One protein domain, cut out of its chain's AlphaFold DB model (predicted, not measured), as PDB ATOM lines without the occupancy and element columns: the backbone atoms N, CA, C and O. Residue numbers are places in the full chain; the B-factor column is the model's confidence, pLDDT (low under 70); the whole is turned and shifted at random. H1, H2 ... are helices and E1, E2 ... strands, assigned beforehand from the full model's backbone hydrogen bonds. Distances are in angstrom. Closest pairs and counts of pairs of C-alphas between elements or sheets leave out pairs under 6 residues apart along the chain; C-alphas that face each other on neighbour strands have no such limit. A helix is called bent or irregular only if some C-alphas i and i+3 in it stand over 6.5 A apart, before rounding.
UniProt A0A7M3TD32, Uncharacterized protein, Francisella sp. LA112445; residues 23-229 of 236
ATOM      1  N   ILE A  23     177.390 212.036 181.931       54.81
ATOM      2  CA  ILE A  23     175.994 212.280 182.214       54.81
ATOM      3  C   ILE A  23     175.884 212.666 183.691       54.81
ATOM      4  O   ILE A  23     176.105 211.836 184.573       54.81
ATOM      5  N   THR A  24     175.621 213.945 183.959       53.16
ATOM      6  CA  THR A  24     175.527 214.494 185.319       53.16
ATOM      7  C   THR A  24     174.076 214.538 185.799       53.16
ATOM      8  O   THR A  24     173.216 215.066 185.093       53.16
ATOM      9  N   ASP A  25     173.821 214.069 187.024       55.41
ATOM     10  CA  ASP A  25     172.484 213.809 187.597       55.41
ATOM     11  C   ASP A  25     171.506 215.006 187.623       55.41
ATOM     12  O   ASP A  25     170.296 214.819 187.754       55.41
ATOM     13  N   HIS A  26     171.986 216.246 187.487       58.16
ATOM     14  CA  HIS A  26     171.170 217.459 187.655       58.16
ATOM     15  C   HIS A  26     170.093 217.676 186.580       58.16
ATOM     16  O   HIS A  26     169.190 218.486 186.784       58.16
ATOM     17  N   ASN A  27     170.151 216.947 185.464       70.62
ATOM     18  CA  ASN A  27     169.191 217.073 184.365       70.62
ATOM     19  C   ASN A  27     168.362 215.806 184.123       70.62
ATOM     20  O   ASN A  27     167.705 215.705 183.085       70.62
ATOM     21  N   PHE A  28     168.352 214.869 185.077       84.50
ATOM     22  CA  PHE A  28     167.552 213.654 184.969       84.50
ATOM     23  C   PHE A  28     166.131 213.845 185.471       84.50
ATOM     24  O   PHE A  28     165.890 214.278 186.595       84.50
ATOM     25  N   VAL A  29     165.183 213.426 184.645       88.00
ATOM     26  CA  VAL A  29     163.803 213.181 185.050       88.00
ATOM     27  C   VAL A  29     163.698 211.707 185.397       88.00
ATOM     28  O   VAL A  29     163.892 210.847 184.539       88.00
ATOM     29  N   TYR A  30     163.420 211.391 186.657       89.88
ATOM     30  CA  TYR A  30     163.175 210.011 187.054       89.88
ATOM     31  C   TYR A  30     161.780 209.576 186.595       89.88
ATOM     32  O   TYR A  30     160.777 210.110 187.064       89.88
ATOM     33  N   LEU A  31     161.726 208.595 185.693       91.06
ATOM     34  CA  LEU A  31     160.481 208.069 185.125       91.06
ATOM     35  C   LEU A  31     159.937 206.865 185.915       91.06
ATOM     36  O   LEU A  31     158.824 206.393 185.659       91.06
ATOM     37  N   GLY A  32     160.701 206.367 186.892       89.31
ATOM     38  CA  GLY A  32     160.303 205.295 187.803       89.31
ATOM     39  C   GLY A  32     161.033 203.969 187.572       89.31
ATOM     40  O   GLY A  32     162.132 203.913 187.019       89.31
ATOM     41  N   HIS A  33     160.392 202.893 188.025       91.31
ATOM     42  CA  HIS A  33     160.789 201.502 187.816       91.31
ATOM     43  C   HIS A  33     159.538 200.633 187.602       91.31
ATOM     44  O   HIS A  33     158.467 200.974 188.123       91.31
ATOM     45  N   PRO A  34     159.640 199.500 186.882       86.44
ATOM     46  CA  PRO A  34     158.555 198.534 186.805       86.44
ATOM     47  C   PRO A  34     158.276 197.910 188.176       86.44
ATOM     48  O   PRO A  34     159.198 197.514 188.887       86.44
ATOM     49  N   VAL A  35     156.999 197.726 188.525       83.31
ATOM     50  CA  VAL A  35     156.590 197.100 189.802       83.31
ATOM     51  C   VAL A  35     157.184 195.698 189.953       83.31
ATOM     52  O   VAL A  35     157.590 195.297 191.041       83.31
ATOM     53  N   LYS A  36     157.255 194.945 188.850       76.69
ATOM     54  CA  LYS A  36     157.776 193.574 188.827       76.69
ATOM     55  C   LYS A  36     159.308 193.505 188.862       76.69
ATOM     56  O   LYS A  36     159.821 192.404 189.058       76.69
ATOM     57  N   LEU A  37     159.998 194.625 188.629       85.69
ATOM     58  CA  LEU A  37     161.446 194.709 188.421       85.69
ATOM     59  C   LEU A  37     162.038 195.997 189.050       85.69
ATOM     60  O   LEU A  37     162.570 196.851 188.333       85.69
ATOM     61  N   PRO A  38     161.924 196.184 190.378       86.81
ATOM     62  CA  PRO A  38     162.323 197.419 191.065       86.81
ATOM     63  C   PRO A  38     163.829 197.719 191.017       86.81
ATOM     64  O   PRO A  38     164.258 198.824 191.354       86.81
ATOM     65  N   GLU A  39     164.642 196.740 190.632       85.19
ATOM     66  CA  GLU A  39     166.076 196.881 190.424       85.19
ATOM     67  C   GLU A  39     166.432 197.667 189.153       85.19
ATOM     68  O   GLU A  39     167.544 198.185 189.076       85.19
ATOM     69  N   TYR A  40     165.514 197.810 188.188       88.56
ATOM     70  CA  TYR A  40     165.751 198.590 186.971       88.56
ATOM     71  C   TYR A  40     164.991 199.909 186.998       88.56
ATOM     72  O   TYR A  40     163.777 199.959 187.170       88.56
ATOM     73  N   GLN A  41     165.727 200.984 186.768       90.88
ATOM     74  CA  GLN A  41     165.253 202.354 186.817       90.88
ATOM     75  C   GLN A  41     165.339 202.987 185.433       90.88
ATOM     76  O   GLN A  41     166.281 202.736 184.675       90.88
ATOM     77  N   VAL A  42     164.355 203.827 185.119       92.81
ATOM     78  CA  VAL A  42     164.319 204.589 183.874       92.81
ATOM     79  C   VAL A  42     164.415 206.074 184.194       92.81
ATOM     80  O   VAL A  42     163.671 206.604 185.020       92.81
ATOM     81  N   TYR A  43     165.337 206.743 183.517       92.12
ATOM     82  CA  TYR A  43     165.538 208.183 183.588       92.12
ATOM     83  C   TYR A  43     165.445 208.787 182.191       92.12
ATOM     84  O   TYR A  43     165.723 208.113 181.201       92.12
ATOM     85  N   TYR A  44     165.099 210.066 182.116       92.25
ATOM     86  CA  TYR A  44     165.253 210.874 180.914       92.25
ATOM     87  C   TYR A  44     166.288 211.968 181.160       92.25
ATOM     88  O   TYR A  44     166.121 212.798 182.050       92.25
ATOM     89  N   ASP A  45     167.365 211.956 180.385       90.06
ATOM     90  CA  ASP A  45     168.375 213.005 180.356       90.06
ATOM     91  C   ASP A  45     167.948 214.110 179.393       90.06
ATOM     92  O   ASP A  45     168.004 213.952 178.170       90.06
ATOM     93  N   LYS A  46     167.574 215.256 179.963       85.81
ATOM     94  CA  LYS A  46     167.149 216.441 179.211       85.81
ATOM     95  C   LYS A  46     168.285 217.106 178.436       85.81
ATOM     96  O   LYS A  46     168.025 217.830 177.486       85.81
ATOM     97  N   THR A  47     169.542 216.911 178.839       84.94
ATOM     98  CA  THR A  47     170.692 217.528 178.166       84.94
ATOM     99  C   THR A  47     170.979 216.843 176.837       84.94
ATOM    100  O   THR A  47     171.230 217.514 175.838       84.94
ATOM    101  N   GLN A  48     170.936 215.512 176.816       85.12
ATOM    102  CA  GLN A  48     171.246 214.715 175.626       85.12
ATOM    103  C   GLN A  48     169.989 214.204 174.899       85.12
ATOM    104  O   GLN A  48     170.111 213.593 173.837       85.12
ATOM    105  N   ASN A  49     168.792 214.432 175.455       89.69
ATOM    106  CA  ASN A  49     167.519 213.856 175.005       89.69
ATOM    107  C   ASN A  49     167.579 212.322 174.911       89.69
ATOM    108  O   ASN A  49     167.321 211.718 173.860       89.69
ATOM    109  N   LEU A  50     167.997 211.695 176.015       92.06
ATOM    110  CA  LEU A  50     168.208 210.251 176.113       92.06
ATOM    111  C   LEU A  50     167.342 209.631 177.206       92.06
ATOM    112  O   LEU A  50     167.379 210.053 178.356       92.06
ATOM    113  N   TYR A  51     166.676 208.532 176.881       93.94
ATOM    114  CA  TYR A  51     166.197 207.578 177.871       93.94
ATOM    115  C   TYR A  51     167.369 206.730 178.360       93.94
ATOM    116  O   TYR A  51     168.050 206.077 177.563       93.94
ATOM    117  N   LEU A  52     167.591 206.724 179.670       93.12
ATOM    118  CA  LEU A  52     168.613 205.940 180.350       93.12
ATOM    119  C   LEU A  52     167.954 204.815 181.140       93.12
ATOM    120  O   LEU A  52     167.020 205.034 181.908       93.12
ATOM    121  N   PHE A  53     168.489 203.615 180.974       93.06
ATOM    122  CA  PHE A  53     168.039 202.400 181.635       93.06
ATOM    123  C   PHE A  53     169.169 201.927 182.539       93.06
ATOM    124  O   PHE A  53     170.222 201.495 182.055       93.06
ATOM    125  N   ILE A  54     168.961 202.068 183.842       90.19
ATOM    126  CA  ILE A  54     169.992 201.954 184.871       90.19
ATOM    127  C   ILE A  54     169.600 200.846 185.844       90.19
ATOM    128  O   ILE A  54     168.457 200.763 186.280       90.19
ATOM    129  N   ASP A  55     170.547 199.981 186.183       88.25
ATOM    130  CA  ASP A  55     170.404 199.050 187.299       88.25
ATOM    131  C   ASP A  55     170.759 199.787 188.591       88.25
ATOM    132  O   ASP A  55     171.821 200.408 188.698       88.25
ATOM    133  N   LYS A  56     169.857 199.716 189.570       83.12
ATOM    134  CA  LYS A  56     169.949 200.424 190.850       83.12
ATOM    135  C   LYS A  56     171.230 200.090 191.623       83.12
ATOM    136  O   LYS A  56     171.686 200.901 192.428       83.12
ATOM    137  N   HIS A  57     171.792 198.898 191.433       79.25
ATOM    138  CA  HIS A  57     172.958 198.437 192.176       79.25
ATOM    139  C   HIS A  57     174.276 198.856 191.522       79.25
ATOM    140  O   HIS A  57     175.207 199.216 192.243       79.25
ATOM    141  N   SER A  58     174.381 198.804 190.192       78.81
ATOM    142  CA  SER A  58     175.484 199.413 189.426       78.81
ATOM    143  C   SER A  58     175.333 199.190 187.922       78.81
ATOM    144  O   SER A  58     174.739 198.205 187.488       78.81
ATOM    145  N   CYS A  59     175.974 200.040 187.118       84.00
ATOM    146  CA  CYS A  59     176.067 199.874 185.666       84.00
ATOM    147  C   CYS A  59     177.475 199.504 185.223       84.00
ATOM    148  O   CYS A  59     178.365 200.326 185.384       84.00
ATOM    149  N   PHE A  60     177.672 198.346 184.577       75.81
ATOM    150  CA  PHE A  60     178.947 197.953 183.935       75.81
ATOM    151  C   PHE A  60     180.217 198.442 184.668       75.81
ATOM    152  O   PHE A  60     181.163 198.915 184.029       75.81
ATOM    153  N   ASP A  61     180.234 198.352 185.999       69.94
ATOM    154  CA  ASP A  61     181.377 198.774 186.794       69.94
ATOM    155  C   ASP A  61     182.411 197.648 186.735       69.94
ATOM    156  O   ASP A  61     182.121 196.492 187.047       69.94
ATOM    157  N   LYS A  62     183.630 197.962 186.288       63.84
ATOM    158  CA  LYS A  62     184.709 196.969 186.192       63.84
ATOM    159  C   LYS A  62     185.095 196.384 187.552       63.84
ATOM    160  O   LYS A  62     185.723 195.333 187.579       63.84
ATOM    161  N   SER A  63     184.764 197.070 188.641       64.88
ATOM    162  CA  SER A  63     185.135 196.681 189.999       64.88
ATOM    163  C   SER A  63     184.097 195.804 190.706       64.88
ATOM    164  O   SER A  63     184.403 195.258 191.763       64.88
ATOM    165  N   ILE A  64     182.898 195.629 190.132       70.38
ATOM    166  CA  ILE A  64     181.787 194.928 190.788       70.38
ATOM    167  C   ILE A  64     181.329 193.745 189.936       70.38
ATOM    168  O   ILE A  64     180.791 193.904 188.837       70.38
ATOM    169  N   GLU A  65     181.494 192.535 190.470       71.00
ATOM    170  CA  GLU A  65     180.925 191.338 189.862       71.00
ATOM    171  C   GLU A  65     179.391 191.375 189.932       71.00
ATOM    172  O   GLU A  65     178.792 191.635 190.975       71.00
ATOM    173  N   GLY A  66     178.736 191.103 188.802       72.81
ATOM    174  CA  GLY A  66     177.278 191.061 188.744       72.81
ATOM    175  C   GLY A  66     176.612 192.433 188.633       72.81
ATOM    176  O   GLY A  66     175.406 192.517 188.879       72.81
ATOM    177  N   ALA A  67     177.357 193.467 188.226       82.38
ATOM    178  CA  ALA A  67     176.796 194.753 187.823       82.38
ATOM    179  C   ALA A  67     175.711 194.586 186.744       82.38
ATOM    180  O   ALA A  67     175.750 193.657 185.926       82.38
ATOM    181  N   GLY A  68     174.736 195.485 186.722       83.94
ATOM    182  CA  GLY A  68     173.660 195.460 185.745       83.94
ATOM    183  C   GLY A  68     174.108 195.893 184.352       83.94
ATOM    184  O   GLY A  68     175.064 196.655 184.160       83.94
ATOM    185  N   THR A  69     173.396 195.391 183.343       86.81
ATOM    186  CA  THR A  69     173.500 195.904 181.975       86.81
ATOM    187  C   THR A  69     172.722 197.209 181.897       86.81
ATOM    188  O   THR A  69     171.503 197.185 181.980       86.81
ATOM    189  N   CYS A  70     173.411 198.327 181.686       90.44
ATOM    190  CA  CYS A  70     172.774 199.627 181.493       90.44
ATOM    191  C   CYS A  70     172.926 200.126 180.064       90.44
ATOM    192  O   CYS A  70     173.906 199.825 179.369       90.44
ATOM    193  N   MET A  71     171.939 200.884 179.611       93.38
ATOM    194  CA  MET A  71     171.799 201.251 178.209       93.38
ATOM    195  C   MET A  71     171.101 202.596 178.044       93.38
ATOM    196  O   MET A  71     170.460 203.089 178.969       93.38
ATOM    197  N   ALA A  72     171.236 203.174 176.858       93.94
ATOM    198  CA  ALA A  72     170.598 204.422 176.488       93.94
ATOM    199  C   ALA A  72     169.959 204.337 175.097       93.94
ATOM    200  O   ALA A  72     170.492 203.674 174.194       93.94
ATOM    201  N   LEU A  73     168.853 205.060 174.944       94.25
ATOM    202  CA  LEU A  73     168.113 205.285 173.705       94.25
ATOM    203  C   LEU A  73     167.893 206.788 173.540       94.25
ATOM    204  O   LEU A  73     167.443 207.435 174.477       94.25
ATOM    205  N   ASN A  74     168.179 207.352 172.370       92.31
ATOM    206  CA  ASN A  74     167.682 208.697 172.059       92.31
ATOM    207  C   ASN A  74     166.186 208.659 171.708       92.31
ATOM    208  O   ASN A  74     165.625 207.576 171.547       92.31
ATOM    209  N   GLN A  75     165.553 209.826 171.560       90.75
ATOM    210  CA  GLN A  75     164.118 209.910 171.261       90.75
ATOM    211  C   GLN A  75     163.709 209.074 170.036       90.75
ATOM    212  O   GLN A  75     162.814 208.243 170.126       90.75
ATOM    213  N   GLN A  76     164.421 209.213 168.913       91.75
ATOM    214  CA  GLN A  76     164.117 208.455 167.694       91.75
ATOM    215  C   GLN A  76     164.244 206.936 167.904       91.75
ATOM    216  O   GLN A  76     163.451 206.151 167.385       91.75
ATOM    217  N   GLU A  77     165.261 206.495 168.643       93.00
ATOM    218  CA  GLU A  77     165.475 205.083 168.947       93.00
ATOM    219  C   GLU A  77     164.412 204.551 169.919       93.00
ATOM    220  O   GLU A  77     163.977 203.412 169.759       93.00
ATOM    221  N   ALA A  78     163.976 205.361 170.887       92.94
ATOM    222  CA  ALA A  78     162.873 205.044 171.787       92.94
ATOM    223  C   ALA A  78     161.552 204.907 171.020       92.94
ATOM    224  O   ALA A  78     160.870 203.893 171.161       92.94
ATOM    225  N   ASP A  79     161.248 205.847 170.126       91.38
ATOM    226  CA  ASP A  79     160.064 205.791 169.268       91.38
ATOM    227  C   ASP A  79     160.077 204.545 168.376       91.38
ATOM    228  O   ASP A  79     159.067 203.851 168.246       91.38
ATOM    229  N   ASN A  80     161.228 204.223 167.779       92.19
ATOM    230  CA  ASN A  80     161.391 203.007 166.985       92.19
ATOM    231  C   ASN A  80     161.213 201.751 167.841       92.19
ATOM    232  O   ASN A  80     160.555 200.803 167.412       92.19
ATOM    233  N   PHE A  81     161.761 201.738 169.057       92.88
ATOM    234  CA  PHE A  81     161.590 200.630 169.987       92.88
ATOM    235  C   PHE A  81     160.105 200.404 170.304       92.88
ATOM    236  O   PHE A  81     159.635 199.273 170.208       92.88
ATOM    237  N   ILE A  82     159.344 201.464 170.578       92.75
ATOM    238  CA  ILE A  82     157.906 201.391 170.886       92.75
ATOM    239  C   ILE A  82     157.077 200.978 169.678       92.75
ATOM    240  O   ILE A  82     156.142 200.199 169.820       92.75
ATOM    241  N   LYS A  83     157.396 201.488 168.487       92.31
ATOM    242  CA  LYS A  83     156.603 201.223 167.278       92.31
ATOM    243  C   LYS A  83     156.895 199.859 166.666       92.31
ATOM    244  O   LYS A  83     156.008 199.272 166.060       92.31
ATOM    245  N   GLN A  84     158.130 199.372 166.779       92.25
ATOM    246  CA  GLN A  84     158.573 198.186 166.044       92.25
ATOM    247  C   GLN A  84     158.885 197.001 166.948       92.25
ATOM    248  O   GLN A  84     158.540 195.878 166.596       92.25
ATOM    249  N   ILE A  85     159.535 197.215 168.093       92.00
ATOM    250  CA  ILE A  85     160.021 196.118 168.942       92.00
ATOM    251  C   ILE A  85     158.988 195.747 170.001       92.00
ATOM    252  O   ILE A  85     158.650 194.575 170.155       92.00
ATOM    253  N   LEU A  86     158.457 196.738 170.712       92.31
ATOM    254  CA  LEU A  86     157.530 196.540 171.818       92.31
ATOM    255  C   LEU A  86     156.252 195.772 171.438       92.31
ATOM    256  O   LEU A  86     155.874 194.887 172.207       92.31
ATOM    257  N   PRO A  87     155.621 195.997 170.264       93.38
ATOM    258  CA  PRO A  87     154.428 195.255 169.878       93.38
ATOM    259  C   PRO A  87     154.722 193.765 169.693       93.38
ATOM    260  O   PRO A  87     153.940 192.938 170.148       93.38
ATOM    261  N   GLN A  88     155.891 193.416 169.140       93.00
ATOM    262  CA  GLN A  88     156.318 192.017 168.997       93.00
ATOM    263  C   GLN A  88     156.499 191.344 170.365       93.00
ATOM    264  O   GLN A  88     156.115 190.191 170.554       93.00
ATOM    265  N   LEU A  89     157.072 192.061 171.339       93.31
ATOM    266  CA  LEU A  89     157.230 191.554 172.706       93.31
ATOM    267  C   LEU A  89     155.867 191.357 173.389       93.31
ATOM    268  O   LEU A  89     155.631 190.319 174.006       93.31
ATOM    269  N   LYS A  90     154.955 192.322 173.252       92.06
ATOM    270  CA  LYS A  90     153.608 192.249 173.833       92.06
ATOM    271  C   LYS A  90     152.755 191.152 173.201       92.06
ATOM    272  O   LYS A  90     152.010 190.487 173.910       92.06
ATOM    273  N   GLU A  91     152.869 190.933 171.894       93.44
ATOM    274  CA  GLU A  91     152.156 189.857 171.197       93.44
ATOM    275  C   GLU A  91     152.579 188.484 171.731       93.44
ATOM    276  O   GLU A  91     151.736 187.665 172.093       93.44
ATOM    277  N   ILE A  92     153.889 188.245 171.855       92.88
ATOM    278  CA  ILE A  92     154.412 186.993 172.415       92.88
ATOM    279  C   ILE A  92     153.964 186.819 173.874       92.88
ATOM    280  O   ILE A  92     153.565 185.721 174.261       92.88
ATOM    281  N   GLU A  93     154.011 187.885 174.675       91.31
ATOM    282  CA  GLU A  93     153.536 187.869 176.062       91.31
ATOM    283  C   GLU A  93     152.041 187.537 176.135       91.31
ATOM    284  O   GLU A  93     151.668 186.631 176.871       91.31
ATOM    285  N   SER A  94     151.196 188.171 175.317       92.25
ATOM    286  CA  SER A  94     149.754 187.891 175.252       92.25
ATOM    287  C   SER A  94     149.466 186.438 174.880       92.25
ATOM    288  O   SER A  94     148.698 185.760 175.565       92.25
ATOM    289  N   ARG A  95     150.131 185.926 173.841       94.06
ATOM    290  CA  ARG A  95     149.958 184.541 173.393       94.06
ATOM    291  C   ARG A  95     150.301 183.541 174.487       94.06
ATOM    292  O   ARG A  95     149.591 182.559 174.669       94.06
ATOM    293  N   LEU A  96     151.387 183.784 175.220       92.75
ATOM    294  CA  LEU A  96     151.831 182.882 176.277       92.75
ATOM    295  C   LEU A  96     151.000 183.046 177.550       92.75
ATOM    296  O   LEU A  96     150.508 182.049 178.057       92.75
ATOM    297  N   GLU A  97     150.822 184.269 178.058       90.44
ATOM    298  CA  GLU A  97     150.183 184.551 179.352       90.44
ATOM    299  C   GLU A  97     148.653 184.558 179.335       90.44
ATOM    300  O   GLU A  97     148.038 184.479 180.404       90.44
ATOM    301  N   LYS A  98     148.021 184.661 178.162       89.81
ATOM    302  CA  LYS A  98     146.560 184.758 178.042       89.81
ATOM    303  C   LYS A  98     145.992 183.641 177.181       89.81
ATOM    304  O   LYS A  98     145.218 182.842 177.692       89.81
ATOM    305  N   GLU A  99     146.390 183.569 175.913       92.69
ATOM    306  CA  GLU A  99     145.765 182.663 174.936       92.69
ATOM    307  C   GLU A  99     146.094 181.189 175.210       92.69
ATOM    308  O   GLU A  99     145.193 180.359 175.255       92.69
ATOM    309  N   HIS A 100     147.367 180.871 175.464       93.94
ATOM    310  CA  HIS A 100     147.856 179.495 175.634       93.94
ATOM    311  C   HIS A 100     148.329 179.187 177.059       93.94
ATOM    312  O   HIS A 100     149.131 178.281 177.287       93.94
ATOM    313  N   LYS A 101     147.871 179.956 178.048       93.12
ATOM    314  CA  LYS A 101     148.416 179.904 179.408       93.12
ATOM    315  C   LYS A 101     148.362 178.518 180.044       93.12
ATOM    316  O   LYS A 101     149.345 178.085 180.645       93.12
ATOM    317  N   GLU A 102     147.224 177.841 179.943       93.69
ATOM    318  CA  GLU A 102     147.021 176.527 180.564       93.69
ATOM    319  C   GLU A 102     147.908 175.467 179.903       93.69
ATOM    320  O   GLU A 102     148.675 174.802 180.598       93.69
ATOM    321  N   GLU A 103     147.928 175.423 178.568       94.62
ATOM    322  CA  GLU A 103     148.800 174.545 177.774       94.62
ATOM    323  C   GLU A 103     150.284 174.742 178.118       94.62
ATOM    324  O   GLU A 103     151.045 173.783 178.280       94.62
ATOM    325  N   VAL A 104     150.713 175.998 178.275       94.94
ATOM    326  CA  VAL A 104     152.088 176.342 178.646       94.94
ATOM    327  C   VAL A 104     152.412 175.860 180.063       94.94
ATOM    328  O   VAL A 104     153.474 175.272 180.277       94.94
ATOM    329  N   ILE A 105     151.518 176.074 181.033       94.44
ATOM    330  CA  ILE A 105     151.695 175.600 182.415       94.44
ATOM    331  C   ILE A 105     151.793 174.075 182.456       94.44
ATOM    332  O   ILE A 105     152.689 173.534 183.111       94.44
ATOM    333  N   GLU A 106     150.894 173.380 181.761       94.06
ATOM    334  CA  GLU A 106     150.895 171.922 181.676       94.06
ATOM    335  C   GLU A 106     152.189 171.401 181.059       94.06
ATOM    336  O   GLU A 106     152.816 170.502 181.619       94.06
ATOM    337  N   ALA A 107     152.653 172.008 179.963       94.62
ATOM    338  CA  ALA A 107     153.919 171.649 179.339       94.62
ATOM    339  C   ALA A 107     155.105 171.860 180.296       94.62
ATOM    340  O   ALA A 107     155.936 170.964 180.458       94.62
ATOM    341  N   LEU A 108     155.182 173.011 180.971       94.25
ATOM    342  CA  LEU A 108     156.241 173.302 181.942       94.25
ATOM    343  C   LEU A 108     156.282 172.258 183.066       94.25
ATOM    344  O   LEU A 108     157.354 171.729 183.368       94.25
ATOM    345  N   LYS A 109     155.123 171.898 183.631       92.75
ATOM    346  CA  LYS A 109     155.010 170.854 184.663       92.75
ATOM    347  C   LYS A 109     155.385 169.475 184.124       92.75
ATOM    348  O   LYS A 109     156.210 168.796 184.733       92.75
ATOM    349  N   LYS A 110     154.853 169.092 182.960       95.38
ATOM    350  CA  LYS A 110     155.115 167.804 182.296       95.38
ATOM    351  C   LYS A 110     156.606 167.573 182.057       95.38
ATOM    352  O   LYS A 110     157.093 166.466 182.259       95.38
ATOM    353  N   TYR A 111     157.339 168.609 181.652       95.44
ATOM    354  CA  TYR A 111     158.782 168.530 181.403       95.44
ATOM    355  C   TYR A 111     159.649 168.913 182.614       95.44
ATOM    356  O   TYR A 111     160.865 169.064 182.468       95.44
ATOM    357  N   ASN A 112     159.045 169.087 183.797       93.44
ATOM    358  CA  ASN A 112     159.711 169.508 185.031       93.44
ATOM    359  C   ASN A 112     160.610 170.751 184.833       93.44
ATOM    360  O   ASN A 112     161.774 170.794 185.243       93.44
ATOM    361  N   LYS A 113     160.091 171.764 184.130       93.12
ATOM    362  CA  LYS A 113     160.766 173.043 183.875       93.12
ATOM    363  C   LYS A 113     160.075 174.160 184.645       93.12
ATOM    364  O   LYS A 113     158.914 174.458 184.403       93.12
ATOM    365  N   LYS A 114     160.827 174.847 185.510       91.75
ATOM    366  CA  LYS A 114     160.363 176.080 186.175       91.75
ATOM    367  C   LYS A 114     160.650 177.343 185.369       91.75
ATOM    368  O   LYS A 114     159.924 178.322 185.478       91.75
ATOM    369  N   VAL A 115     161.714 177.320 184.566       93.25
ATOM    370  CA  VAL A 115     162.141 178.451 183.739       93.25
ATOM    371  C   VAL A 115     162.567 177.941 182.369       93.25
ATOM    372  O   VAL A 115     163.341 176.987 182.264       93.25
ATOM    373  N   VAL A 116     162.094 178.604 181.320       94.75
ATOM    374  CA  VAL A 116     162.500 178.377 179.934       94.75
ATOM    375  C   VAL A 116     163.063 179.673 179.377       94.75
ATOM    376  O   VAL A 116     162.446 180.730 179.464       94.75
ATOM    377  N   LYS A 117     164.248 179.584 178.773       95.75
ATOM    378  CA  LYS A 117     164.902 180.707 178.109       95.75
ATOM    379  C   LYS A 117     164.988 180.442 176.615       95.75
ATOM    380  O   LYS A 117     165.602 179.459 176.200       95.75
ATOM    381  N   ARG A 118     164.419 181.335 175.805       95.50
ATOM    382  CA  ARG A 118     164.436 181.231 174.342       95.50
ATOM    383  C   ARG A 118     165.060 182.484 173.725       95.50
ATOM    384  O   ARG A 118     164.601 183.586 174.023       95.50
ATOM    385  N   PRO A 119     166.095 182.358 172.877       94.94
ATOM    386  CA  PRO A 119     166.635 183.508 172.166       94.94
ATOM    387  C   PRO A 119     165.606 184.043 171.167       94.94
ATOM    388  O   PRO A 119     164.971 183.265 170.453       94.94
ATOM    389  N   LEU A 120     165.487 185.366 171.097       93.50
ATOM    390  CA  LEU A 120     164.691 186.074 170.101       93.50
ATOM    391  C   LEU A 120     165.620 186.825 169.151       93.50
ATOM    392  O   LEU A 120     166.617 187.421 169.568       93.50
ATOM    393  N   LYS A 121     165.296 186.781 167.859       89.81
ATOM    394  CA  LYS A 121     165.985 187.576 166.845       89.81
ATOM    395  C   LYS A 121     165.265 188.912 166.728       89.81
ATOM    396  O   LYS A 121     164.169 188.963 166.193       89.81
ATOM    397  N   LEU A 122     165.900 189.962 167.232       87.44
ATOM    398  CA  LEU A 122     165.453 191.343 167.086       87.44
ATOM    399  C   LEU A 122     166.634 192.154 166.561       87.44
ATOM    400  O   LEU A 122     167.742 192.027 167.089       87.44
ATOM    401  N   ASP A 123     166.412 192.959 165.524       87.62
ATOM    402  CA  ASP A 123     167.435 193.886 165.039       87.62
ATOM    403  C   ASP A 123     167.474 195.114 165.950       87.62
ATOM    404  O   ASP A 123     166.825 196.130 165.715       87.62
ATOM    405  N   LEU A 124     168.187 194.969 167.067       90.31
ATOM    406  CA  LEU A 124     168.294 195.991 168.094       90.31
ATOM    407  C   LEU A 124     169.759 196.292 168.390       90.31
ATOM    408  O   LEU A 124     170.552 195.407 168.736       90.31
ATOM    409  N   LYS A 125     170.105 197.576 168.302       93.25
ATOM    410  CA  LYS A 125     171.425 198.097 168.650       93.25
ATOM    411  C   LYS A 125     171.290 199.207 169.676       93.25
ATOM    412  O   LYS A 125     170.637 200.209 169.405       93.25
ATOM    413  N   LEU A 126     171.957 199.051 170.814       93.25
ATOM    414  CA  LEU A 126     171.868 199.989 171.935       93.25
ATOM    415  C   LEU A 126     173.228 200.576 172.287       93.25
ATOM    416  O   LEU A 126     174.265 199.939 172.060       93.25
ATOM    417  N   ARG A 127     173.218 201.789 172.849       93.25
ATOM    418  CA  ARG A 127     174.404 202.396 173.459       93.25
ATOM    419  C   ARG A 127     174.519 201.911 174.908       93.25
ATOM    420  O   ARG A 127     173.551 202.044 175.650       93.25
ATOM    421  N   PRO A 128     175.659 201.349 175.328       91.25
ATOM    422  CA  PRO A 128     175.909 201.031 176.726       91.25
ATOM    423  C   PRO A 128     176.096 202.296 177.558       91.25
ATOM    424  O   PRO A 128     176.695 203.267 177.092       91.25
ATOM    425  N   VAL A 129     175.680 202.225 178.816       89.38
ATOM    426  CA  VAL A 129     176.021 203.212 179.845       89.38
ATOM    427  C   VAL A 129     176.959 202.540 180.838       89.38
ATOM    428  O   VAL A 129     176.671 201.445 181.322       89.38
ATOM    429  N   LYS A 130     178.103 203.164 181.112       85.62
ATOM    430  CA  LYS A 130     179.051 202.691 182.126       85.62
ATOM    431  C   LYS A 130     178.963 203.559 183.359       85.62
ATOM    432  O   LYS A 130     178.810 204.765 183.232       85.62
ATOM    433  N   GLN A 131     179.139 202.956 184.520       82.88
ATOM    434  CA  GLN A 131     179.433 203.691 185.734       82.88
ATOM    435  C   GLN A 131     180.945 203.762 185.915       82.88
ATOM    436  O   GLN A 131     181.645 202.761 185.741       82.88
ATOM    437  N   ILE A 132     181.451 204.942 186.246       79.56
ATOM    438  CA  ILE A 132     182.836 205.130 186.667       79.56
ATOM    439  C   ILE A 132     182.868 205.896 187.985       79.56
ATOM    440  O   ILE A 132     181.933 206.622 188.310       79.56
ATOM    441  N   ASN A 133     183.959 205.749 188.730       77.56
ATOM    442  CA  ASN A 133     184.251 206.614 189.866       77.56
ATOM    443  C   ASN A 133     185.184 207.732 189.393       77.56
ATOM    444  O   ASN A 133     186.326 207.463 189.018       77.56
ATOM    445  N   ALA A 134     184.708 208.972 189.421       74.50
ATOM    446  CA  ALA A 134     185.491 210.166 189.134       74.50
ATOM    447  C   ALA A 134     185.442 211.088 190.356       74.50
ATOM    448  O   ALA A 134     184.372 211.394 190.873       74.50
ATOM    449  N   TYR A 135     186.611 211.492 190.862       79.69
ATOM    450  CA  TYR A 135     186.722 212.411 192.007       79.69
ATOM    451  C   TYR A 135     185.906 211.987 193.248       79.69
ATOM    452  O   TYR A 135     185.298 212.814 193.923       79.69
ATOM    453  N   GLY A 136     185.861 210.681 193.536       74.69
ATOM    454  CA  GLY A 136     185.105 210.130 194.669       74.69
ATOM    455  C   GLY A 136     183.584 210.083 194.470       74.69
ATOM    456  O   GLY A 136     182.867 209.718 195.400       74.69
ATOM    457  N   LYS A 137     183.083 210.422 193.276       77.06
ATOM    458  CA  LYS A 137     181.666 210.350 192.908       77.06
ATOM    459  C   LYS A 137     181.442 209.316 191.807       77.06
ATOM    460  O   LYS A 137     182.239 209.183 190.878       77.06
ATOM    461  N   LYS A 138     180.322 208.601 191.909       75.94
ATOM    462  CA  LYS A 138     179.841 207.702 190.857       75.94
ATOM    463  C   LYS A 138     179.224 208.541 189.740       75.94
ATOM    464  O   LYS A 138     178.264 209.259 189.986       75.94
ATOM    465  N   GLU A 139     179.747 208.409 188.531       79.88
ATOM    466  CA  GLU A 139     179.248 209.078 187.329       79.88
ATOM    467  C   GLU A 139     178.811 208.057 186.281       79.88
ATOM    468  O   GLU A 139     179.412 206.985 186.152       79.88
ATOM    469  N   TYR A 140     177.802 208.411 185.485       83.75
ATOM    470  CA  TYR A 140     177.368 207.619 184.340       83.75
ATOM    471  C   TYR A 140     177.953 208.188 183.052       83.75
ATOM    472  O   TYR A 140     177.936 209.389 182.813       83.75
ATOM    473  N   HIS A 141     178.508 207.316 182.219       84.12
ATOM    474  CA  HIS A 141     179.235 207.673 181.007       84.12
ATOM    475  C   HIS A 141     178.625 206.952 179.816       84.12
ATOM    476  O   HIS A 141     178.538 205.715 179.790       84.12
ATOM    477  N   LEU A 142     178.225 207.724 178.808       87.19
ATOM    478  CA  LEU A 142     177.682 207.172 177.575       87.19
ATOM    479  C   LEU A 142     178.809 206.621 176.702       87.19
ATOM    480  O   LEU A 142     179.729 207.343 176.317       87.19
ATOM    481  N   VAL A 143     178.717 205.345 176.327       86.56
ATOM    482  CA  VAL A 143     179.634 204.764 175.345       86.56
ATOM    483  C   VAL A 143     179.156 205.148 173.941       86.56
ATOM    484  O   VAL A 143     178.048 204.756 173.566       86.56
ATOM    485  N   PRO A 144     179.972 205.840 173.119       83.56
ATOM    486  CA  PRO A 144     179.511 206.358 171.825       83.56
ATOM    487  C   PRO A 144     179.044 205.266 170.853       83.56
ATOM    488  O   PRO A 144     178.118 205.447 170.062       83.56
ATOM    489  N   ARG A 145     179.690 204.096 170.914       89.06
ATOM    490  CA  ARG A 145     179.422 202.972 170.017       89.06
ATOM    491  C   ARG A 145     178.159 202.212 170.426       89.06
ATOM    492  O   ARG A 145     178.033 201.775 171.568       89.06
ATOM    493  N   LYS A 146     177.293 201.944 169.447       92.75
ATOM    494  CA  LYS A 146     176.172 201.004 169.582       92.75
ATOM    495  C   LYS A 146     176.615 199.553 169.394       92.75
ATOM    496  O   LYS A 146     177.496 199.264 168.581       92.75
ATOM    497  N   TYR A 147     175.954 198.633 170.089       92.69
ATOM    498  CA  TYR A 147     176.227 197.198 170.017       92.69
ATOM    499  C   TYR A 147     174.952 196.397 169.786       92.69
ATOM    500  O   TYR A 147     173.898 196.743 170.312       92.69
ATOM    501  N   ASN A 148     175.075 195.293 169.042       93.81
ATOM    502  CA  ASN A 148     173.989 194.332 168.867       93.81
ATOM    503  C   ASN A 148     173.552 193.773 170.221       93.81
ATOM    504  O   ASN A 148     174.383 193.323 171.024       93.81
ATOM    505  N   VAL A 149     172.244 193.749 170.426       92.81
ATOM    506  CA  VAL A 149     171.625 193.220 171.631       92.81
ATOM    507  C   VAL A 149     171.166 191.792 171.377       92.81
ATOM    508  O   VAL A 149     170.500 191.495 170.391       92.81
ATOM    509  N   LYS A 150     171.520 190.886 172.287       93.88
ATOM    510  CA  LYS A 150     170.890 189.572 172.368       93.88
ATOM    511  C   LYS A 150     169.686 189.675 173.283       93.88
ATOM    512  O   LYS A 150     169.852 189.966 174.468       93.88
ATOM    513  N   VAL A 151     168.519 189.381 172.730       94.81
ATOM    514  CA  VAL A 151     167.265 189.322 173.475       94.81
ATOM    515  C   VAL A 151     166.931 187.867 173.745       94.81
ATOM    516  O   VAL A 151     167.055 187.019 172.861       94.81
ATOM    517  N   ASN A 152     166.525 187.553 174.970       95.75
ATOM    518  CA  ASN A 152     165.898 186.270 175.254       95.75
ATOM    519  C   ASN A 152     164.575 186.501 175.953       95.75
ATOM    520  O   ASN A 152     164.533 187.243 176.934       95.75
ATOM    521  N   LEU A 153     163.557 185.786 175.499       95.44
ATOM    522  CA  LEU A 153     162.366 185.531 176.280       95.44
ATOM    523  C   LEU A 153     162.726 184.607 177.445       95.44
ATOM    524  O   LEU A 153     163.437 183.611 177.266       95.44
ATOM    525  N   ILE A 154     162.248 184.953 178.630       94.75
ATOM    526  CA  ILE A 154     162.306 184.134 179.831       94.75
ATOM    527  C   ILE A 154     160.864 183.904 180.261       94.75
ATOM    528  O   ILE A 154     160.178 184.830 180.681       94.75
ATOM    529  N   LEU A 155     160.427 182.660 180.139       94.00
ATOM    530  CA  LEU A 155     159.143 182.180 180.621       94.00
ATOM    531  C   LEU A 155     159.372 181.482 181.959       94.00
ATOM    532  O   LEU A 155     160.235 180.605 182.056       94.00
ATOM    533  N   MET A 156     158.612 181.860 182.976       93.00
ATOM    534  CA  MET A 156     158.736 181.338 184.331       93.00
ATOM    535  C   MET A 156     157.387 180.831 184.814       93.00
ATOM    536  O   MET A 156     156.375 181.508 184.646       93.00
ATOM    537  N   LEU A 157     157.392 179.660 185.441       91.56
ATOM    538  CA  LEU A 157     156.267 179.181 186.226       91.56
ATOM    539  C   LEU A 157     156.285 179.913 187.572       91.56
ATOM    540  O   LEU A 157     157.239 179.787 188.341       91.56
ATOM    541  N   ASP A 158     155.244 180.690 187.835       84.62
ATOM    542  CA  ASP A 158     155.048 181.398 189.091       84.62
ATOM    543  C   ASP A 158     154.139 180.561 190.002       84.62
ATOM    544  O   ASP A 158     152.935 180.415 189.776       84.62
ATOM    545  N   GLU A 159     154.756 179.964 191.020       79.06
ATOM    546  CA  GLU A 159     154.101 179.116 192.022       79.06
ATOM    547  C   GLU A 159     153.778 179.890 193.314       79.06
ATOM    548  O   GLU A 159     153.448 179.277 194.330       79.06
ATOM    549  N   SER A 160     153.868 181.228 193.303       75.56
ATOM    550  CA  SER A 160     153.583 182.070 194.477       75.56
ATOM    551  C   SER A 160     152.178 181.851 195.047       75.56
ATOM    552  O   SER A 160     151.987 181.933 196.260       75.56
ATOM    553  N   ASN A 161     151.210 181.490 194.202       73.81
ATOM    554  CA  ASN A 161     149.899 181.025 194.632       73.81
ATOM    555  C   ASN A 161     149.805 179.491 194.533       73.81
ATOM    556  O   ASN A 161     149.666 178.931 193.444       73.81
ATOM    557  N   LYS A 162     149.804 178.816 195.693       64.00
ATOM    558  CA  LYS A 162     149.701 177.346 195.800       64.00
ATOM    559  C   LYS A 162     148.434 176.758 195.163       64.00
ATOM    560  O   LYS A 162     148.432 175.580 194.827       64.00
ATOM    561  N   GLN A 163     147.370 177.547 195.009       67.19
ATOM    562  CA  GLN A 163     146.092 177.095 194.449       67.19
ATOM    563  C   GLN A 163     145.981 177.327 192.937       67.19
ATOM    564  O   GLN A 163     145.176 176.674 192.278       67.19
ATOM    565  N   LYS A 164     146.779 178.237 192.364       77.88
ATOM    566  CA  LYS A 164     146.733 178.551 190.933       77.88
ATOM    567  C   LYS A 164     148.116 178.938 190.429       77.88
ATOM    568  O   LYS A 164     148.553 180.071 190.617       77.88
ATOM    569  N   SER A 165     148.775 177.999 189.751       81.69
ATOM    570  CA  SER A 165     150.011 178.295 189.027       81.69
ATOM    571  C   SER A 165     149.753 179.404 188.011       81.69
ATOM    572  O   SER A 165     148.744 179.393 187.299       81.69
ATOM    573  N   ASN A 166     150.665 180.360 187.943       87.94
ATOM    574  CA  ASN A 166     150.662 181.399 186.934       87.94
ATOM    575  C   ASN A 166     151.934 181.291 186.089       87.94
ATOM    576  O   ASN A 166     152.840 180.517 186.396       87.94
ATOM    577  N   ILE A 167     151.997 182.060 185.015       89.81
ATOM    578  CA  ILE A 167     153.209 182.226 184.225       89.81
ATOM    579  C   ILE A 167     153.576 183.693 184.186       89.81
ATOM    580  O   ILE A 167     152.711 184.564 184.238       89.81
ATOM    581  N   ARG A 168     154.880 183.929 184.135       88.88
ATOM    582  CA  ARG A 168     155.460 185.246 183.939       88.88
ATOM    583  C   ARG A 168     156.421 185.185 182.762       88.88
ATOM    584  O   ARG A 168     157.343 184.366 182.752       88.88
ATOM    585  N   VAL A 169     156.236 186.076 181.806       90.81
ATOM    586  CA  VAL A 169     157.095 186.306 180.655       90.81
ATOM    587  C   VAL A 169     157.843 187.612 180.886       90.81
ATOM    588  O   VAL A 169     157.260 188.644 181.191       90.81
ATOM    589  N   ILE A 170     159.167 187.562 180.775       91.38
ATOM    590  CA  ILE A 170     160.029 188.747 180.794       91.38
ATOM    591  C   ILE A 170     161.061 188.642 179.680       91.38
ATOM    592  O   ILE A 170     161.417 187.545 179.235       91.38
ATOM    593  N   TYR A 171     161.614 189.777 179.266       93.56
ATOM    594  CA  TYR A 171     162.664 189.809 178.254       93.56
ATOM    595  C   TYR A 171     163.986 190.223 178.872       93.56
ATOM    596  O   TYR A 171     164.062 191.185 179.623       93.56
ATOM    597  N   SER A 172     165.049 189.498 178.540       93.50
ATOM    598  CA  SER A 172     166.405 189.813 178.981       93.50
ATOM    599  C   SER A 172     167.232 190.352 177.825       93.50
ATOM    600  O   SER A 172     167.371 189.685 176.796       93.50
ATOM    601  N   LEU A 173     167.831 191.521 178.018       92.69
ATOM    602  CA  LEU A 173     168.770 192.130 177.087       92.69
ATOM    603  C   LEU A 173     170.206 191.946 177.566       92.69
ATOM    604  O   LEU A 173     170.538 192.183 178.727       92.69
ATOM    605  N   ARG A 174     171.088 191.552 176.647       91.25
ATOM    606  CA  ARG A 174     172.539 191.536 176.864       91.25
ATOM    607  C   ARG A 174     173.263 192.122 175.668       91.25
ATOM    608  O   ARG A 174     172.848 191.915 174.533       91.25
ATOM    609  N   MET A 175     174.412 192.744 175.913       91.00
ATOM    610  CA  MET A 175     175.334 193.201 174.870       91.00
ATOM    611  C   MET A 175     176.651 192.407 174.953       91.00
ATOM    612  O   MET A 175     177.609 192.865 175.575       91.00
ATOM    613  N   PRO A 176     176.747 191.204 174.346       89.31
ATOM    614  CA  PRO A 176     177.893 190.308 174.549       89.31
ATOM    615  C   PRO A 176     179.241 190.917 174.161       89.31
ATOM    616  O   PRO A 176     180.260 190.608 174.770       89.31
ATOM    617  N   ALA A 177     179.265 191.778 173.141       87.88
ATOM    618  CA  ALA A 177     180.484 192.466 172.731       87.88
ATOM    619  C   ALA A 177     181.009 193.413 173.822       87.88
ATOM    620  O   ALA A 177     182.213 193.479 174.035       87.88
ATOM    621  N   VAL A 178     180.116 194.076 174.559       85.56
ATOM    622  CA  VAL A 178     180.481 194.959 175.673       85.56
ATOM    623  C   VAL A 178     181.088 194.145 176.811       85.56
ATOM    624  O   VAL A 178     182.170 194.478 177.282       85.56
ATOM    625  N   ILE A 179     180.434 193.043 177.187       83.12
ATOM    626  CA  ILE A 179     180.890 192.113 178.235       83.12
ATOM    627  C   ILE A 179     182.297 191.589 177.907       83.12
ATOM    628  O   ILE A 179     183.208 191.691 178.725       83.12
ATOM    629  N   ARG A 180     182.508 191.109 176.671       85.12
ATOM    630  CA  ARG A 180     183.816 190.609 176.216       85.12
ATOM    631  C   ARG A 180     184.897 191.687 176.237       85.12
ATOM    632  O   ARG A 180     185.977 191.445 176.764       85.12
ATOM    633  N   ASN A 181     184.607 192.871 175.699       81.38
ATOM    634  CA  ASN A 181     185.587 193.956 175.605       81.38
ATOM    635  C   ASN A 181     185.992 194.498 176.981       81.38
ATOM    636  O   ASN A 181     187.119 194.950 177.158       81.38
ATOM    637  N   GLN A 182     185.074 194.481 177.947       74.00
ATOM    638  CA  GLN A 182     185.326 195.001 179.289       74.00
ATOM    639  C   GLN A 182     185.836 193.951 180.273       74.00
ATOM    640  O   GLN A 182     186.271 194.336 181.353       74.00
ATOM    641  N   LYS A 183     185.804 192.664 179.900       76.12
ATOM    642  CA  LYS A 183     186.181 191.528 180.754       76.12
ATOM    643  C   LYS A 183     185.466 191.529 182.116       76.12
ATOM    644  O   LYS A 183     186.027 191.060 183.095       76.12
ATOM    645  N   THR A 184     184.236 192.045 182.170       70.50
ATOM    646  CA  THR A 184     183.407 192.047 183.384       70.50
ATOM    647  C   THR A 184     182.101 191.310 183.124       70.50
ATOM    648  O   THR A 184     181.534 191.424 182.033       70.50
ATOM    649  N   SER A 185     181.633 190.538 184.103       74.44
ATOM    650  CA  SER A 185     180.348 189.838 184.037       74.44
ATOM    651  C   SER A 185     179.221 190.793 184.408       74.44
ATOM    652  O   SER A 185     179.292 191.446 185.448       74.44
ATOM    653  N   THR A 186     178.169 190.850 183.589       80.81
ATOM    654  CA  THR A 186     176.974 191.636 183.911       80.81
ATOM    655  C   THR A 186     175.694 190.823 183.892       80.81
ATOM    656  O   THR A 186     175.490 189.917 183.070       80.81
ATOM    657  N   LYS A 187     174.786 191.191 184.796       88.00
ATOM    658  CA  LYS A 187     173.397 190.740 184.759       88.00
ATOM    659  C   LYS A 187     172.711 191.348 183.528       88.00
ATOM    660  O   LYS A 187     173.062 192.454 183.113       88.00
ATOM    661  N   PRO A 188     171.794 190.619 182.868       89.06
ATOM    662  CA  PRO A 188     171.017 191.193 181.775       89.06
ATOM    663  C   PRO A 188     170.149 192.339 182.288       89.06
ATOM    664  O   PRO A 188     169.746 192.305 183.441       89.06
ATOM    665  N   PHE A 189     169.794 193.280 181.420       89.69
ATOM    666  CA  PHE A 189     168.694 194.193 181.718       89.69
ATOM    667  C   PHE A 189     167.383 193.442 181.492       89.69
ATOM    668  O   PHE A 189     167.243 192.792 180.448       89.69
ATOM    669  N   LEU A 190     166.451 193.490 182.441       91.19
ATOM    670  CA  LEU A 190     165.132 192.885 182.267       91.19
ATOM    671  C   LEU A 190     164.135 193.954 181.826       91.19
ATOM    672  O   LEU A 190     164.106 195.053 182.364       91.19
ATOM    673  N   ILE A 191     163.333 193.622 180.822       89.19
ATOM    674  CA  ILE A 191     162.288 194.493 180.296       89.19
ATOM    675  C   ILE A 191     160.933 194.010 180.793       89.19
ATOM    676  O   ILE A 191     160.600 192.830 180.647       89.19
ATOM    677  N   ASP A 192     160.155 194.973 181.272       88.12
ATOM    678  CA  ASP A 192     158.702 194.917 181.396       88.12
ATOM    679  C   ASP A 192     158.092 195.760 180.252       88.12
ATOM    680  O   ASP A 192     158.222 196.991 180.274       88.12
ATOM    681  N   PRO A 193     157.516 195.130 179.210       86.50
ATOM    682  CA  PRO A 193     157.020 195.846 178.037       86.50
ATOM    683  C   PRO A 193     155.920 196.865 178.350       86.50
ATOM    684  O   PRO A 193     155.943 197.971 177.807       86.50
ATOM    685  N   GLU A 194     154.979 196.513 179.229       86.06
ATOM    686  CA  GLU A 194     153.852 197.379 179.593       86.06
ATOM    687  C   GLU A 194     154.347 198.656 180.275       86.06
ATOM    688  O   GLU A 194     153.898 199.762 179.962       86.06
ATOM    689  N   TYR A 195     155.321 198.521 181.178       90.50
ATOM    690  CA  TYR A 195     155.911 199.679 181.837       90.50
ATOM    691  C   TYR A 195     156.642 200.596 180.845       90.50
ATOM    692  O   TYR A 195     156.449 201.812 180.888       90.50
ATOM    693  N   LEU A 196     157.445 200.034 179.934       91.19
ATOM    694  CA  LEU A 196     158.197 200.831 178.960       91.19
ATOM    695  C   LEU A 196     157.292 201.610 178.000       91.19
ATOM    696  O   LEU A 196     157.580 202.772 177.721       91.19
ATOM    697  N   GLU A 197     156.177 201.027 177.554       89.12
ATOM    698  CA  GLU A 197     155.187 201.719 176.710       89.12
ATOM    699  C   GLU A 197     154.649 202.986 177.385       89.12
ATOM    700  O   GLU A 197     154.532 204.046 176.765       89.12
ATOM    701  N   LYS A 198     154.355 202.877 178.685       90.81
ATOM    702  CA  LYS A 198     153.793 203.967 179.481       90.81
ATOM    703  C   LYS A 198     154.763 205.136 179.621       90.81
ATOM    704  O   LYS A 198     154.326 206.283 179.563       90.81
ATOM    705  N   VAL A 199     156.045 204.857 179.863       91.25
ATOM    706  CA  VAL A 199     157.012 205.890 180.276       91.25
ATOM    707  C   VAL A 199     157.870 206.439 179.142       91.25
ATOM    708  O   VAL A 199     158.387 207.545 179.260       91.25
ATOM    709  N   MET A 200     158.022 205.714 178.033       91.44
ATOM    710  CA  MET A 200     158.892 206.130 176.930       91.44
ATOM    711  C   MET A 200     158.178 207.037 175.915       91.44
ATOM    712  O   MET A 200     158.170 206.770 174.725       91.44
ATOM    713  N   ASN A 201     157.548 208.123 176.344       87.06
ATOM    714  CA  ASN A 201     156.968 209.093 175.412       87.06
ATOM    715  C   ASN A 201     157.082 210.515 175.964       87.06
ATOM    716  O   ASN A 201     157.227 210.709 177.171       87.06
ATOM    717  N   GLU A 202     157.012 211.508 175.078       83.75
ATOM    718  CA  GLU A 202     157.187 212.922 175.437       83.75
ATOM    719  C   GLU A 202     156.165 213.394 176.480       83.75
ATOM    720  O   GLU A 202     156.509 214.143 177.395       83.75
ATOM    721  N   LYS A 203     154.917 212.914 176.389       88.69
ATOM    722  CA  LYS A 203     153.863 213.251 177.354       88.69
ATOM    723  C   LYS A 203     154.236 212.784 178.760       88.69
ATOM    724  O   LYS A 203     154.160 213.572 179.694       88.69
ATOM    725  N   ALA A 204     154.670 211.532 178.903       89.06
ATOM    726  CA  ALA A 204     155.085 210.989 180.189       89.06
ATOM    727  C   ALA A 204     156.260 211.786 180.768       89.06
ATOM    728  O   ALA A 204     156.208 212.166 181.933       89.06
ATOM    729  N   VAL A 205     157.281 212.094 179.959       89.31
ATOM    730  CA  VAL A 205     158.427 212.909 180.401       89.31
ATOM    731  C   VAL A 205     157.947 214.241 180.981       89.31
ATOM    732  O   VAL A 205     158.297 214.564 182.114       89.31
ATOM    733  N   LYS A 206     157.076 214.958 180.262       90.50
ATOM    734  CA  LYS A 206     156.509 216.229 180.725       90.50
ATOM    735  C   LYS A 206     155.703 216.083 182.020       90.50
ATOM    736  O   LYS A 206     155.886 216.867 182.946       90.50
ATOM    737  N   ASP A 207     154.851 215.062 182.116       90.25
ATOM    738  CA  ASP A 207     154.049 214.808 183.316       90.25
ATOM    739  C   ASP A 207     154.951 214.573 184.549       90.25
ATOM    740  O   ASP A 207     154.694 215.105 185.633       90.25
ATOM    741  N   PHE A 208     156.044 213.814 184.395       89.62
ATOM    742  CA  PHE A 208     157.019 213.579 185.468       89.62
ATOM    743  C   PHE A 208     157.828 214.836 185.822       89.62
ATOM    744  O   PHE A 208     158.090 215.077 187.004       89.62
ATOM    745  N   GLU A 209     158.191 215.660 184.839       87.75
ATOM    746  CA  GLU A 209     158.835 216.956 185.071       87.75
ATOM    747  C   GLU A 209     157.944 217.900 185.882       87.75
ATOM    748  O   GLU A 209     158.396 218.485 186.870       87.75
ATOM    749  N   ASP A 210     156.672 218.026 185.507       89.31
ATOM    750  CA  ASP A 210     155.711 218.892 186.191       89.31
ATOM    751  C   ASP A 210     155.488 218.444 187.641       89.31
ATOM    752  O   ASP A 210     155.474 219.271 188.562       89.31
ATOM    753  N   LEU A 211     155.387 217.132 187.874       87.56
ATOM    754  CA  LEU A 211     155.307 216.560 189.218       87.56
ATOM    755  C   LEU A 211     156.553 216.875 190.052       87.56
ATOM    756  O   LEU A 211     156.426 217.302 191.204       87.56
ATOM    757  N   TYR A 212     157.742 216.708 189.475       82.06
ATOM    758  CA  TYR A 212     159.005 217.009 190.144       82.06
ATOM    759  C   TYR A 212     159.115 218.497 190.507       82.06
ATOM    760  O   TYR A 212     159.384 218.850 191.658       82.06
ATOM    761  N   ASN A 213     158.799 219.383 189.562       84.69
ATOM    762  CA  ASN A 213     158.799 220.828 189.770       84.69
ATOM    763  C   ASN A 213     157.792 221.252 190.846       84.69
ATOM    764  O   ASN A 213     158.096 222.103 191.687       84.69
ATOM    765  N   LYS A 214     156.596 220.651 190.860       86.75
ATOM    766  CA  LYS A 214     155.583 220.887 191.895       86.75
ATOM    767  C   LYS A 214     156.077 220.453 193.273       86.75
ATOM    768  O   LYS A 214     155.857 221.176 194.245       86.75
ATOM    769  N   HIS A 215     156.755 219.310 193.362       79.81
ATOM    770  CA  HIS A 215     157.338 218.831 194.613       79.81
ATOM    771  C   HIS A 215     158.415 219.791 195.131       79.81
ATOM    772  O   HIS A 215     158.326 220.221 196.276       79.81
ATOM    773  N   ILE A 216     159.366 220.208 194.285       79.88
ATOM    774  CA  ILE A 216     160.400 221.188 194.662       79.88
ATOM    775  C   ILE A 216     159.773 222.483 195.174       79.88
ATOM    776  O   ILE A 216     160.174 222.979 196.223       79.88
ATOM    777  N   LYS A 217     158.786 223.034 194.456       82.75
ATOM    778  CA  LYS A 217     158.100 224.263 194.882       82.75
ATOM    779  C   LYS A 217     157.464 224.101 196.260       82.75
ATOM    780  O   LYS A 217     157.585 224.996 197.089       82.75
ATOM    781  N   LYS A 218     156.826 222.955 196.521       80.25
ATOM    782  CA  LYS A 218     156.218 222.654 197.823       80.25
ATOM    783  C   LYS A 218     157.265 222.505 198.930       80.25
ATOM    784  O   LYS A 218     157.034 223.001 200.025       80.25
ATOM    785  N   THR A 219     158.391 221.845 198.659       76.69
ATOM    786  CA  THR A 219     159.494 221.712 199.623       76.69
ATOM    787  C   THR A 219     160.081 223.075 199.971       76.69
ATOM    788  O   THR A 219     160.132 223.406 201.147       76.69
ATOM    789  N   LYS A 220     160.395 223.907 198.971       79.31
ATOM    790  CA  LYS A 220     160.905 225.269 199.197       79.31
ATOM    791  C   LYS A 220     159.928 226.147 199.976       79.31
ATOM    792  O   LYS A 220     160.345 226.908 200.832       79.31
ATOM    793  N   ALA A 221     158.628 226.041 199.693       81.62
ATOM    794  CA  ALA A 221     157.617 226.782 200.443       81.62
ATOM    795  C   ALA A 221     157.598 226.381 201.927       81.62
ATOM    796  O   ALA A 221     157.525 227.254 202.782       81.62
ATOM    797  N   LYS A 222     157.722 225.081 202.225       80.88
ATOM    798  CA  LYS A 222     157.817 224.579 203.603       80.88
ATOM    799  C   LYS A 222     159.112 224.980 204.302       80.88
ATOM    800  O   LYS A 222     159.077 225.284 205.484       80.88
ATOM    801  N   GLU A 223     160.239 224.950 203.594       79.06
ATOM    802  CA  GLU A 223     161.520 225.428 204.123       79.06
ATOM    803  C   GLU A 223     161.418 226.913 204.475       79.06
ATOM    804  O   GLU A 223     161.720 227.281 205.598       79.06
ATOM    805  N   ASN A 224     160.874 227.742 203.582       83.38
ATOM    806  CA  ASN A 224     160.662 229.163 203.862       83.38
ATOM    807  C   ASN A 224     159.713 229.400 205.048       83.38
ATOM    808  O   ASN A 224     159.963 230.291 205.848       83.38
ATOM    809  N   GLU A 225     158.626 228.630 205.168       81.75
ATOM    810  CA  GLU A 225     157.701 228.709 206.310       81.75
ATOM    811  C   GLU A 225     158.400 228.343 207.628       81.75
ATOM    812  O   GLU A 225     158.207 229.009 208.641       81.75
ATOM    813  N   PHE A 226     159.261 227.323 207.603       78.94
ATOM    814  CA  PHE A 226     160.063 226.931 208.756       78.94
ATOM    815  C   PHE A 226     161.112 227.989 209.121       78.94
ATOM    816  O   PHE A 226     161.228 228.338 210.290       78.94
ATOM    817  N   GLU A 227     161.824 228.551 208.142       76.81
ATOM    818  CA  GLU A 227     162.765 229.659 208.360       76.81
ATOM    819  C   GLU A 227     162.056 230.897 208.928       76.81
ATOM    820  O   GLU A 227     162.576 231.543 209.835       76.81
ATOM    821  N   HIS A 228     160.844 231.210 208.457       78.62
ATOM    822  CA  HIS A 228     160.019 232.266 209.047       78.62
ATOM    823  C   HIS A 228     159.677 231.970 210.507       78.62
ATOM    824  O   HIS A 228     159.885 232.824 211.356       78.62
ATOM    825  N   PHE A 229     159.233 230.754 210.829       78.00
ATOM    826  CA  PHE A 229     158.971 230.347 212.211       78.00
ATOM    827  C   PHE A 229     160.213 230.483 213.117       78.00
ATOM    828  O   PHE A 229     160.107 230.988 214.234       78.00
TER     829      PHE A 229
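What this domain is: This is residues 23 to 229 of the 236 residues of an uncharacterized protein of Francisella sp. LA112445 (UniProt A0A7M3TD32). Two antiparallel sheets lie one after the other along the long axis of the body, a curled one of six strands and a twisted one of four, and the bent helix H1 runs from the first to the second. H1b and H2 cover one face of the four-stranded sheet, while H4 and the first part of H5 pack on the E1 end of the six-stranded sheet; residues 213 to 229 of H5 stick out as a long free arm. The printed part has 207 residues, with five named helices and ten named strands in the order E1 E2 E3 E4 H1 H2 E5 E6 E7 E8 E9 H3 E10 H4 H5, a mixed class of helices and strands. The sheets run E1 E2 E3 E4 E6 E7 and E5 E8 E9 E10. The whole is only just compact, close to loose, with a radius of gyration of the C-alphas of 19.7 A and an elongated outline of 69 by 43 by 32 A.

Where its parts are: E1, residues 28 to 32, begins at C-alpha 28, (167.552, 213.654, 184.969). E2 is residues 40 to 45, E3 residues 50 to 55 and E4 residues 71 to 74. H1, residues 75 to 99, was assigned as one helix by its hydrogen bonds but is bent: C-alphas 83 and 86 are 6.6 A apart. Its arms are H1a, residues 75 to 83, 12.2 A long, and H1b, residues 86 to 99, 18.5 A long. H2 is residues 101 to 110, 14.1 A long, and E5 residues 115 to 120. E6, residues 125 to 134, 27.6 A long, begins at C-alpha 125, (171.425, 198.097, 168.650). E7 is residues 137 to 142, E8 residues 150 to 158, 24.4 A long, and E9 residues 166 to 174, 26.1 A long. H3 is residues 176 to 182, E10 residues 189 to 191 and H4 residues 193 to 199. H5, residues 202 to 229, 40.7 A long, ends at C-alpha 229, (158.971, 230.347, 212.211).

How they stand to each other: E1 E2 E3 E4 form a meander, each strand the antiparallel neighbour of the one before. N 29 and O 44 link E1 and E2 within hydrogen-bond range at 2.8 A; N 43 and O 52 do so for E2 and E3 at 2.9 A. E6 is staggered: it pairs with E4 over residues 127 to 128, with N 72 and O 127 at 2.8 A, and with E7 over residues 129 to 134. H5 is on this sheet, over E1 and across the strands at 74 degrees on the local plane; the closest C-alphas, of Val 29 and Glu 209, are 6.2 A apart. H4 and H5 make two layers with it, helices on one face of a sheet. In the other sheet, E8 and E9 are a hairpin, with N 154 and O 170 at 2.8 A. H1b is on that sheet, along E9 at 14 degrees on the local plane, and the closest C-alphas, of Glu 93 and Val 169, are 6.0 A apart. H1b touches H4 with residues 86 to 90 alone, at a steep tilt of 47 degrees, opposite ways; the closest C-alphas, of Leu 86 and Pro 193, are 6.3 A apart. Every O i to N i+4 pair is within hydrogen-bond range in H1a, H2, H3, H4 and H5; in H1b it is 9 of 10.

The domain as a whole: The C-alphas farthest apart, of Lys 110 and His 228, are 70.0 A apart. The printed part has no cut. The link from E3 to E4, 15 residues, is long. Mean pLDDT of the printed part is 86.5; residues 23 to 26, 61 to 63 and 162 to 163 are under 70.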